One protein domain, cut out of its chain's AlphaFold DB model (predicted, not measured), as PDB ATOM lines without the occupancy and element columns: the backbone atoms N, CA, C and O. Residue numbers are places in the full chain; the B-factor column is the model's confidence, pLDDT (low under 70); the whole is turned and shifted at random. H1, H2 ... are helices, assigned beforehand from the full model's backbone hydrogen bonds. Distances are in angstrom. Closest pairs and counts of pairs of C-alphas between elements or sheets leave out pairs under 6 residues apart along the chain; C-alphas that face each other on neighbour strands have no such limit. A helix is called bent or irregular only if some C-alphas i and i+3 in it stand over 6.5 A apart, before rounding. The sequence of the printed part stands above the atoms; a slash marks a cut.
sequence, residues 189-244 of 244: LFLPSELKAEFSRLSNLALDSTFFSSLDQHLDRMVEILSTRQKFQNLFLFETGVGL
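AT A GLANCE: This is residues 189 to 244 of the 244 residues of an uncharacterized protein of Stichopus japonicus (UniProt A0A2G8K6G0). What does the model look like? It is a long, open row of three helices rather than a packed body: the bent helix H2 makes the long middle piece, H1 turns off crosswise at its first end, H3 turns off at its other end, and the tail of residues 240 to 244 leads on beyond H3. What is it built of, and how large is it? The printed part has 56 residues with three named helices, H1, H2 and H3 in that order along the chain, and no named strand, and its class is all helix. It is extended, with a radius of gyration of the C-alphas of 18.1 A, and spans 57 by 22 by 16 A, a rod in outline.

IN THESE COORDINATES: Where is the longest helix? H2 holds residues 207 to 227 and by its hydrogen bonds was assigned as one helix, but it is bent: C-alphas 217 and 220 are 7.5 A apart. Its arm H2a, residues 207 to 217, starts at C-alpha 207 (-2.898, -41.950, 46.927) and measures 15.4 A; its arm H2b, residues 220 to 227, measures 10.5 A. Which helices come before and after it? H1, residues 192 to 203, begins at C-alpha 192 (7.104, -40.019, 47.423), and H3, residues 230 to 239, ends at C-alpha 239 (4.137, -37.197, 14.222); each is 16.2 A long. H3 is neither bent nor irregular, but only just: C-alphas 231 and 234 are 6.1 A apart.

HOW THE PARTS SIT: How do the two arms of H2 stand? The lines of H2a and H2b stand at a steep tilt of 66 degrees. What does each arm meet? H1, with residues 196 to 200 alone, touches H2a about perpendicular at 80 degrees, the closest C-alphas being those of Lys 196 and Leu 207, 5.6 A apart. H2b and H3 are close but not clearly touching, about perpendicular at 86 degrees, with the C-alphas of Ser 227 and Gln 233 closest at 6.2 A. Which parts stay apart? H1 is apart from H2b and from H3, and H2a is apart from H3. What do the backbones show? Each O i to N i+4 pair is within hydrogen-bond range in H1, H2a and H2b; in H3 2 of 6 are, beside 3 of 7 O i to N i+3 pairs.

THE WHOLE: How far does it reach? The two C-alphas farthest apart, those of Arg 201 and Leu 244, the chain's last residue, are 57.6 A from each other. Are there cuts or long links? The printed part has no cut, and the links H1 to H2 and H2 to H3 are both tight. What stands free, and where is confidence low? Residues 209 to 226, 228 to 235 and 237 to 244 stand free. The mean pLDDT of the printed part is 73.9, with residues 189 to 190 and 230 to 244 under 70.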
ATOM      1  N   LEU A 189       7.683 -32.987  53.509       58.03
ATOM      2  CA  LEU A 189       7.567 -34.340  52.967       58.03
ATOM      3  C   LEU A 189       8.104 -34.285  51.539       58.03
ATOM      4  O   LEU A 189       7.427 -33.774  50.641       58.03
ATOM      5  N   PHE A 190       9.341 -34.719  51.336       63.53
ATOM      6  CA  PHE A 190       9.988 -34.658  50.024       63.53
ATOM      7  C   PHE A 190      10.085 -36.033  49.367       63.53
ATOM      8  O   PHE A 190      10.315 -36.108  48.159       63.53
ATOM      9  N   LEU A 191       9.895 -37.119  50.121       73.88
ATOM     10  CA  LEU A 191       9.907 -38.462  49.561       73.88
ATOM     11  C   LEU A 191       8.501 -38.860  49.084       73.88
ATOM     12  O   LEU A 191       7.513 -38.655  49.796       73.88
ATOM     13  N   PRO A 192       8.381 -39.495  47.902       77.75
ATOM     14  CA  PRO A 192       7.104 -40.019  47.423       77.75
ATOM     15  C   PRO A 192       6.413 -40.961  48.421       77.75
ATOM     16  O   PRO A 192       5.189 -40.980  48.490       77.75
ATOM     17  N   SER A 193       7.171 -41.724  49.213       74.81
ATOM     18  CA  SER A 193       6.647 -42.609  50.262       74.81
ATOM     19  C   SER A 193       6.007 -41.840  51.425       74.81
ATOM     20  O   SER A 193       4.907 -42.189  51.850       74.81
ATOM     21  N   GLU A 194       6.645 -40.766  51.896       76.31
ATOM     22  CA  GLU A 194       6.130 -39.895  52.962       76.31
ATOM     23  C   GLU A 194       4.826 -39.218  52.540       76.31
ATOM     24  O   GLU A 194       3.848 -39.189  53.288       76.31
ATOM     25  N   LEU A 195       4.791 -38.714  51.306       79.12
ATOM     26  CA  LEU A 195       3.620 -38.050  50.750       79.12
ATOM     27  C   LEU A 195       2.445 -39.029  50.578       79.12
ATOM     28  O   LEU A 195       1.305 -38.682  50.893       79.12
ATOM     29  N   LYS A 196       2.717 -40.272  50.154       81.56
ATOM     30  CA  LYS A 196       1.715 -41.351  50.093       81.56
ATOM     31  C   LYS A 196       1.175 -41.714  51.478       81.56
ATOM     32  O   LYS A 196      -0.039 -41.851  51.636       81.56
ATOM     33  N   ALA A 197       2.050 -41.842  52.475       79.19
ATOM     34  CA  ALA A 197       1.665 -42.162  53.847       79.19
ATOM     35  C   ALA A 197       0.807 -41.051  54.475       79.19
ATOM     36  O   ALA A 197      -0.248 -41.335  55.042       79.19
ATOM     37  N   GLU A 198       1.196 -39.786  54.310       77.88
ATOM     38  CA  GLU A 198       0.443 -38.637  54.825       77.88
ATOM     39  C   GLU A 198      -0.899 -38.443  54.123       77.88
ATOM     40  O   GLU A 198      -1.915 -38.191  54.777       77.88
ATOM     41  N   PHE A 199      -0.944 -38.626  52.801       82.88
ATOM     42  CA  PHE A 199      -2.206 -38.621  52.071       82.88
ATOM     43  C   PHE A 199      -3.153 -39.707  52.594       82.88
ATOM     44  O   PHE A 199      -4.319 -39.415  52.872       82.88
ATOM     45  N   SER A 200      -2.644 -40.928  52.789       82.25
ATOM     46  CA  SER A 200      -3.411 -42.035  53.363       82.25
ATOM     47  C   SER A 200      -3.895 -41.717  54.776       82.25
ATOM     48  O   SER A 200      -5.079 -41.867  55.068       82.25
ATOM     49  N   ARG A 201      -3.041 -41.144  55.628       80.12
ATOM     50  CA  ARG A 201      -3.398 -40.736  56.994       80.12
ATOM     51  C   ARG A 201      -4.503 -39.673  57.038       80.12
ATOM     52  O   ARG A 201      -5.396 -39.748  57.879       80.12
ATOM     53  N   LEU A 202      -4.447 -38.665  56.162       78.56
ATOM     54  CA  LEU A 202      -5.391 -37.538  56.155       78.56
ATOM     55  C   LEU A 202      -6.731 -37.878  55.495       78.56
ATOM     56  O   LEU A 202      -7.782 -37.389  55.922       78.56
ATOM     57  N   SER A 203      -6.696 -38.673  54.424       78.88
ATOM     58  CA  SER A 203      -7.864 -38.947  53.583       78.88
ATOM     59  C   SER A 203      -8.470 -40.337  53.798       78.88
ATOM     60  O   SER A 203      -9.624 -40.539  53.426       78.88
ATOM     61  N   ASN A 204      -7.747 -41.253  54.450       81.12
ATOM     62  CA  ASN A 204      -8.040 -42.690  54.521       81.12
ATOM     63  C   ASN A 204      -8.160 -43.355  53.137       81.12
ATOM     64  O   ASN A 204      -8.916 -44.311  52.977       81.12
ATOM     65  N   LEU A 205      -7.447 -42.836  52.134       83.94
ATOM     66  CA  LEU A 205      -7.427 -43.356  50.769       83.94
ATOM     67  C   LEU A 205      -5.986 -43.618  50.322       83.94
ATOM     68  O   LEU A 205      -5.072 -42.877  50.674       83.94
ATOM     69  N   ALA A 206      -5.780 -44.642  49.497       87.25
ATOM     70  CA  ALA A 206      -4.482 -44.870  48.871       87.25
ATOM     71  C   ALA A 206      -4.258 -43.840  47.751       87.25
ATOM     72  O   ALA A 206      -5.076 -43.733  46.836       87.25
ATOM     73  N   LEU A 207      -3.166 -43.069  47.837       87.44
ATOM     74  CA  LEU A 207      -2.898 -41.950  46.927       87.44
ATOM     75  C   LEU A 207      -2.858 -42.388  45.468       87.44
ATOM     76  O   LEU A 207      -3.618 -41.860  44.664       87.44
ATOM     77  N   ASP A 208      -1.993 -43.350  45.150       88.94
ATOM     78  CA  ASP A 208      -1.745 -43.746  43.765       88.94
ATOM     79  C   ASP A 208      -3.023 -44.273  43.114       88.94
ATOM     80  O   ASP A 208      -3.434 -43.774  42.074       88.94
ATOM     81  N   SER A 209      -3.714 -45.222  43.754       87.31
ATOM     82  CA  SER A 209      -4.924 -45.812  43.178       87.31
ATOM     83  C   SER A 209      -6.052 -44.796  43.005       87.31
ATOM     84  O   SER A 209      -6.761 -44.839  42.004       87.31
ATOM     85  N   THR A 210      -6.202 -43.861  43.948       90.00
ATOM     86  CA  THR A 210      -7.221 -42.804  43.866       90.00
ATOM     87  C   THR A 210      -6.881 -41.788  42.780       90.00
ATOM     88  O   THR A 210      -7.761 -41.305  42.074       90.00
ATOM     89  N   PHE A 211      -5.602 -41.436  42.651       91.62
ATOM     90  CA  PHE A 211      -5.135 -40.487  41.652       91.62
ATOM     91  C   PHE A 211      -5.249 -41.064  40.242       91.62
ATOM     92  O   PHE A 211      -5.834 -40.417  39.378       91.62
ATOM     93  N   PHE A 212      -4.751 -42.284  40.023       91.75
ATOM     94  CA  PHE A 212      -4.793 -42.924  38.712       91.75
ATOM     95  C   PHE A 212      -6.223 -43.247  38.276       91.75
ATOM     96  O   PHE A 212      -6.569 -42.920  37.151       91.75
ATOM     97  N   SER A 213      -7.102 -43.733  39.162       88.12
ATOM     98  CA  SER A 213      -8.502 -43.969  38.766       88.12
ATOM     99  C   SER A 213      -9.244 -42.678  38.399       88.12
ATOM    100  O   SER A 213     -10.048 -42.662  37.470       88.12
ATOM    101  N   SER A 214      -8.951 -41.578  39.100       87.75
ATOM    102  CA  SER A 214      -9.509 -40.257  38.798       87.75
ATOM    103  C   SER A 214      -8.962 -39.694  37.483       87.75
ATOM    104  O   SER A 214      -9.703 -39.074  36.718       87.75
ATOM    105  N   LEU A 215      -7.679 -39.931  37.192       88.75
ATOM    106  CA  LEU A 215      -7.103 -39.611  35.890       88.75
ATOM    107  C   LEU A 215      -7.781 -40.414  34.785       88.75
ATOM    108  O   LEU A 215      -8.270 -39.797  33.847       88.75
ATOM    109  N   ASP A 216      -7.876 -41.735  34.924       91.56
ATOM    110  CA  ASP A 216      -8.492 -42.618  33.929       91.56
ATOM    111  C   ASP A 216      -9.940 -42.202  33.640       91.56
ATOM    112  O   ASP A 216     -10.344 -42.091  32.486       91.56
ATOM    113  N   GLN A 217     -10.707 -41.861  34.680       93.12
ATOM    114  CA  GLN A 217     -12.087 -41.390  34.541       93.12
ATOM    115  C   GLN A 217     -12.209 -40.068  33.760       93.12
ATOM    116  O   GLN A 217     -13.241 -39.798  33.139       93.12
ATOM    117  N   HIS A 218     -11.208 -39.192  33.845       90.44
ATOM    118  CA  HIS A 218     -11.267 -37.846  33.273       90.44
ATOM    119  C   HIS A 218     -10.407 -37.665  32.020       90.44
ATOM    120  O   HIS A 218     -10.528 -36.624  31.367       90.44
ATOM    121  N   LEU A 219      -9.583 -38.653  31.670       89.19
ATOM    122  CA  LEU A 219      -8.603 -38.583  30.593       89.19
ATOM    123  C   LEU A 219      -9.256 -38.253  29.251       89.19
ATOM    124  O   LEU A 219      -8.831 -37.301  28.602       89.19
ATOM    125  N   ASP A 220     -10.334 -38.949  28.887       85.06
ATOM    126  CA  ASP A 220     -11.030 -38.754  27.605       85.06
ATOM    127  C   ASP A 220     -11.497 -37.305  27.423       85.06
ATOM    128  O   ASP A 220     -11.254 -36.668  26.397       85.06
ATOM    129  N   ARG A 221     -12.080 -36.726  28.478       86.50
ATOM    130  CA  ARG A 221     -12.524 -35.327  28.479       86.50
ATOM    131  C   ARG A 221     -11.349 -34.353  28.426       86.50
ATOM    132  O   ARG A 221     -11.449 -33.294  27.808       86.50
ATOM    133  N   MET A 222     -10.237 -34.667  29.096       85.75
ATOM    134  CA  MET A 222      -9.031 -33.841  29.009       85.75
ATOM    135  C   MET A 222      -8.458 -33.860  27.588       85.75
ATOM    136  O   MET A 222      -8.120 -32.798  27.069       85.75
ATOM    137  N   VAL A 223      -8.413 -35.024  26.935       84.19
ATOM    138  CA  VAL A 223      -7.967 -35.181  25.541       84.19
ATOM    139  C   VAL A 223      -8.879 -34.416  24.577       84.19
ATOM    140  O   VAL A 223      -8.386 -33.707  23.700       84.19
ATOM    141  N   GLU A 224     -10.196 -34.455  24.769       83.31
ATOM    142  CA  GLU A 224     -11.168 -33.674  23.986       83.31
ATOM    143  C   GLU A 224     -10.943 -32.150  24.120       83.31
ATOM    144  O   GLU A 224     -10.888 -31.405  23.138       83.31
ATOM    145  N   ILE A 225     -10.727 -31.660  25.344       82.94
ATOM    146  CA  ILE A 225     -10.459 -30.233  25.600       82.94
ATOM    147  C   ILE A 225      -9.094 -29.802  25.036       82.94
ATOM    148  O   ILE A 225      -8.910 -28.655  24.622       82.94
ATOM    149  N   LEU A 226      -8.104 -30.694  25.039       78.94
ATOM    150  CA  LEU A 226      -6.776 -30.397  24.502       78.94
ATOM    151  C   LEU A 226      -6.752 -30.448  22.971       78.94
ATOM    152  O   LEU A 226      -6.107 -29.602  22.355       78.94
ATOM    153  N   SER A 227      -7.502 -31.361  22.355       71.56
ATOM    154  CA  SER A 227      -7.626 -31.482  20.893       71.56
ATOM    155  C   SER A 227      -8.437 -30.349  20.251       71.56
ATOM    156  O   SER A 227      -8.199 -30.000  19.094       71.56
ATOM    157  N   THR A 228      -9.331 -29.706  21.004       72.75
ATOM    158  CA  THR A 228     -10.077 -28.505  20.574       72.75
ATOM    159  C   THR A 228      -9.264 -27.208  20.673       72.75
ATOM    160  O   THR A 228      -9.667 -26.172  20.140       72.75
ATOM    161  N   ARG A 229      -8.085 -27.228  21.312       72.12
ATOM    162  CA  ARG A 229      -7.181 -26.071  21.394       72.12
ATOM    163  C   ARG A 229      -6.214 -26.052  20.207       72.12
ATOM    164  O   ARG A 229      -5.312 -26.877  20.106       72.12
ATOM    165  N   GLN A 230      -6.332 -25.018  19.372       57.66
ATOM    166  CA  GLN A 230      -5.586 -24.816  18.115       57.66
ATOM    167  C   GLN A 230      -4.051 -24.979  18.218       57.66
ATOM    168  O   GLN A 230      -3.405 -25.369  17.252       57.66
ATOM    169  N   LYS A 231      -3.447 -24.739  19.393       62.31
ATOM    170  CA  LYS A 231      -1.998 -24.911  19.623       62.31
ATOM    171  C   LYS A 231      -1.520 -26.373  19.684       62.31
ATOM    172  O   LYS A 231      -0.332 -26.591  19.484       62.31
ATOM    173  N   PHE A 232      -2.396 -27.351  19.935       55.34
ATOM    174  CA  PHE A 232      -2.025 -28.776  20.032       55.34
ATOM    175  C   PHE A 232      -2.363 -29.592  18.778       55.34
ATOM    176  O   PHE A 232      -1.768 -30.647  18.573       55.34
ATOM    177  N   GLN A 233      -3.231 -29.088  17.893       55.09
ATOM    178  CA  GLN A 233      -3.469 -29.719  16.587       55.09
ATOM    179  C   GLN A 233      -2.210 -29.715  15.702       55.09
ATOM    180  O   GLN A 233      -1.963 -30.673  14.977       55.09
ATOM    181  N   ASN A 234      -1.350 -28.699  15.843       53.94
ATOM    182  CA  ASN A 234      -0.075 -28.622  15.120       53.94
ATOM    183  C   ASN A 234       0.993 -29.615  15.620       53.94
ATOM    184  O   ASN A 234       1.954 -29.850  14.896       53.94
ATOM    185  N   LEU A 235       0.851 -30.200  16.821       53.56
ATOM    186  CA  LEU A 235       1.767 -31.251  17.293       53.56
ATOM    187  C   LEU A 235       1.357 -32.641  16.782       53.56
ATOM    188  O   LEU A 235       2.223 -33.437  16.439       53.56
ATOM    189  N   PHE A 236       0.054 -32.924  16.678       48.59
ATOM    190  CA  PHE A 236      -0.436 -34.220  16.181       48.59
ATOM    191  C   PHE A 236      -0.241 -34.407  14.664       48.59
ATOM    192  O   PHE A 236      -0.088 -35.534  14.194       48.59
ATOM    193  N   LEU A 237      -0.177 -33.306  13.906       49.62
ATOM    194  CA  LEU A 237       0.146 -33.306  12.472       49.62
ATOM    195  C   LEU A 237       1.645 -33.474  12.166       49.62
ATOM    196  O   LEU A 237       1.991 -33.683  11.010       49.62
ATOM    197  N   PHE A 238       2.534 -33.389  13.163       48.69
ATOM    198  CA  PHE A 238       3.979 -33.537  12.942       48.69
ATOM    199  C   PHE A 238       4.500 -34.959  13.223       48.69
ATOM    200  O   PHE A 238       5.565 -35.313  12.728       48.69
ATOM    201  N   GLU A 239       3.756 -35.792  13.966       52.16
ATOM    202  CA  GLU A 239       4.137 -37.197  14.222       52.16
ATOM    203  C   GLU A 239       3.458 -38.221  13.303       52.16
ATOM    204  O   GLU A 239       3.960 -39.333  13.147       52.16
ATOM    205  N   THR A 240       2.363 -37.867  12.629       49.56
ATOM    206  CA  THR A 240       1.791 -38.718  11.577       49.56
ATOM    207  C   THR A 240       2.311 -38.249  10.229       49.56
ATOM    208  O   THR A 240       1.667 -37.499   9.503       49.56
ATOM    209  N   GLY A 241       3.538 -38.666   9.914       52.69
ATOM    210  CA  GLY A 241       4.118 -38.494   8.590       52.69
ATOM    211  C   GLY A 241       3.220 -39.121   7.526       52.69
ATOM    212  O   GLY A 241       3.272 -40.325   7.293       52.69
ATOM    213  N   VAL A 242       2.418 -38.293   6.864       45.75
ATOM    214  CA  VAL A 242       1.811 -38.609   5.575       45.75
ATOM    215  C   VAL A 242       2.068 -37.399   4.691       45.75
ATOM    216  O   VAL A 242       1.369 -36.388   4.750       45.75
ATOM    217  N   GLY A 243       3.185 -37.475   3.967       43.78
ATOM    218  CA  GLY A 243       3.520 -36.541   2.905       43.78
ATOM    219  C   GLY A 243       2.483 -36.600   1.784       43.78
ATOM    220  O   GLY A 243       1.857 -37.639   1.571       43.78
ATOM    221  N   LEU A 244       2.325 -35.440   1.147       41.03
ATOM    222  CA  LEU A 244       1.575 -35.175  -0.084       41.03
ATOM    223  C   LEU A 244       1.756 -36.251  -1.163       41.03
ATOM    224  O   LEU A 244       2.904 -36.724  -1.331       41.03
TER     225      LEU A 244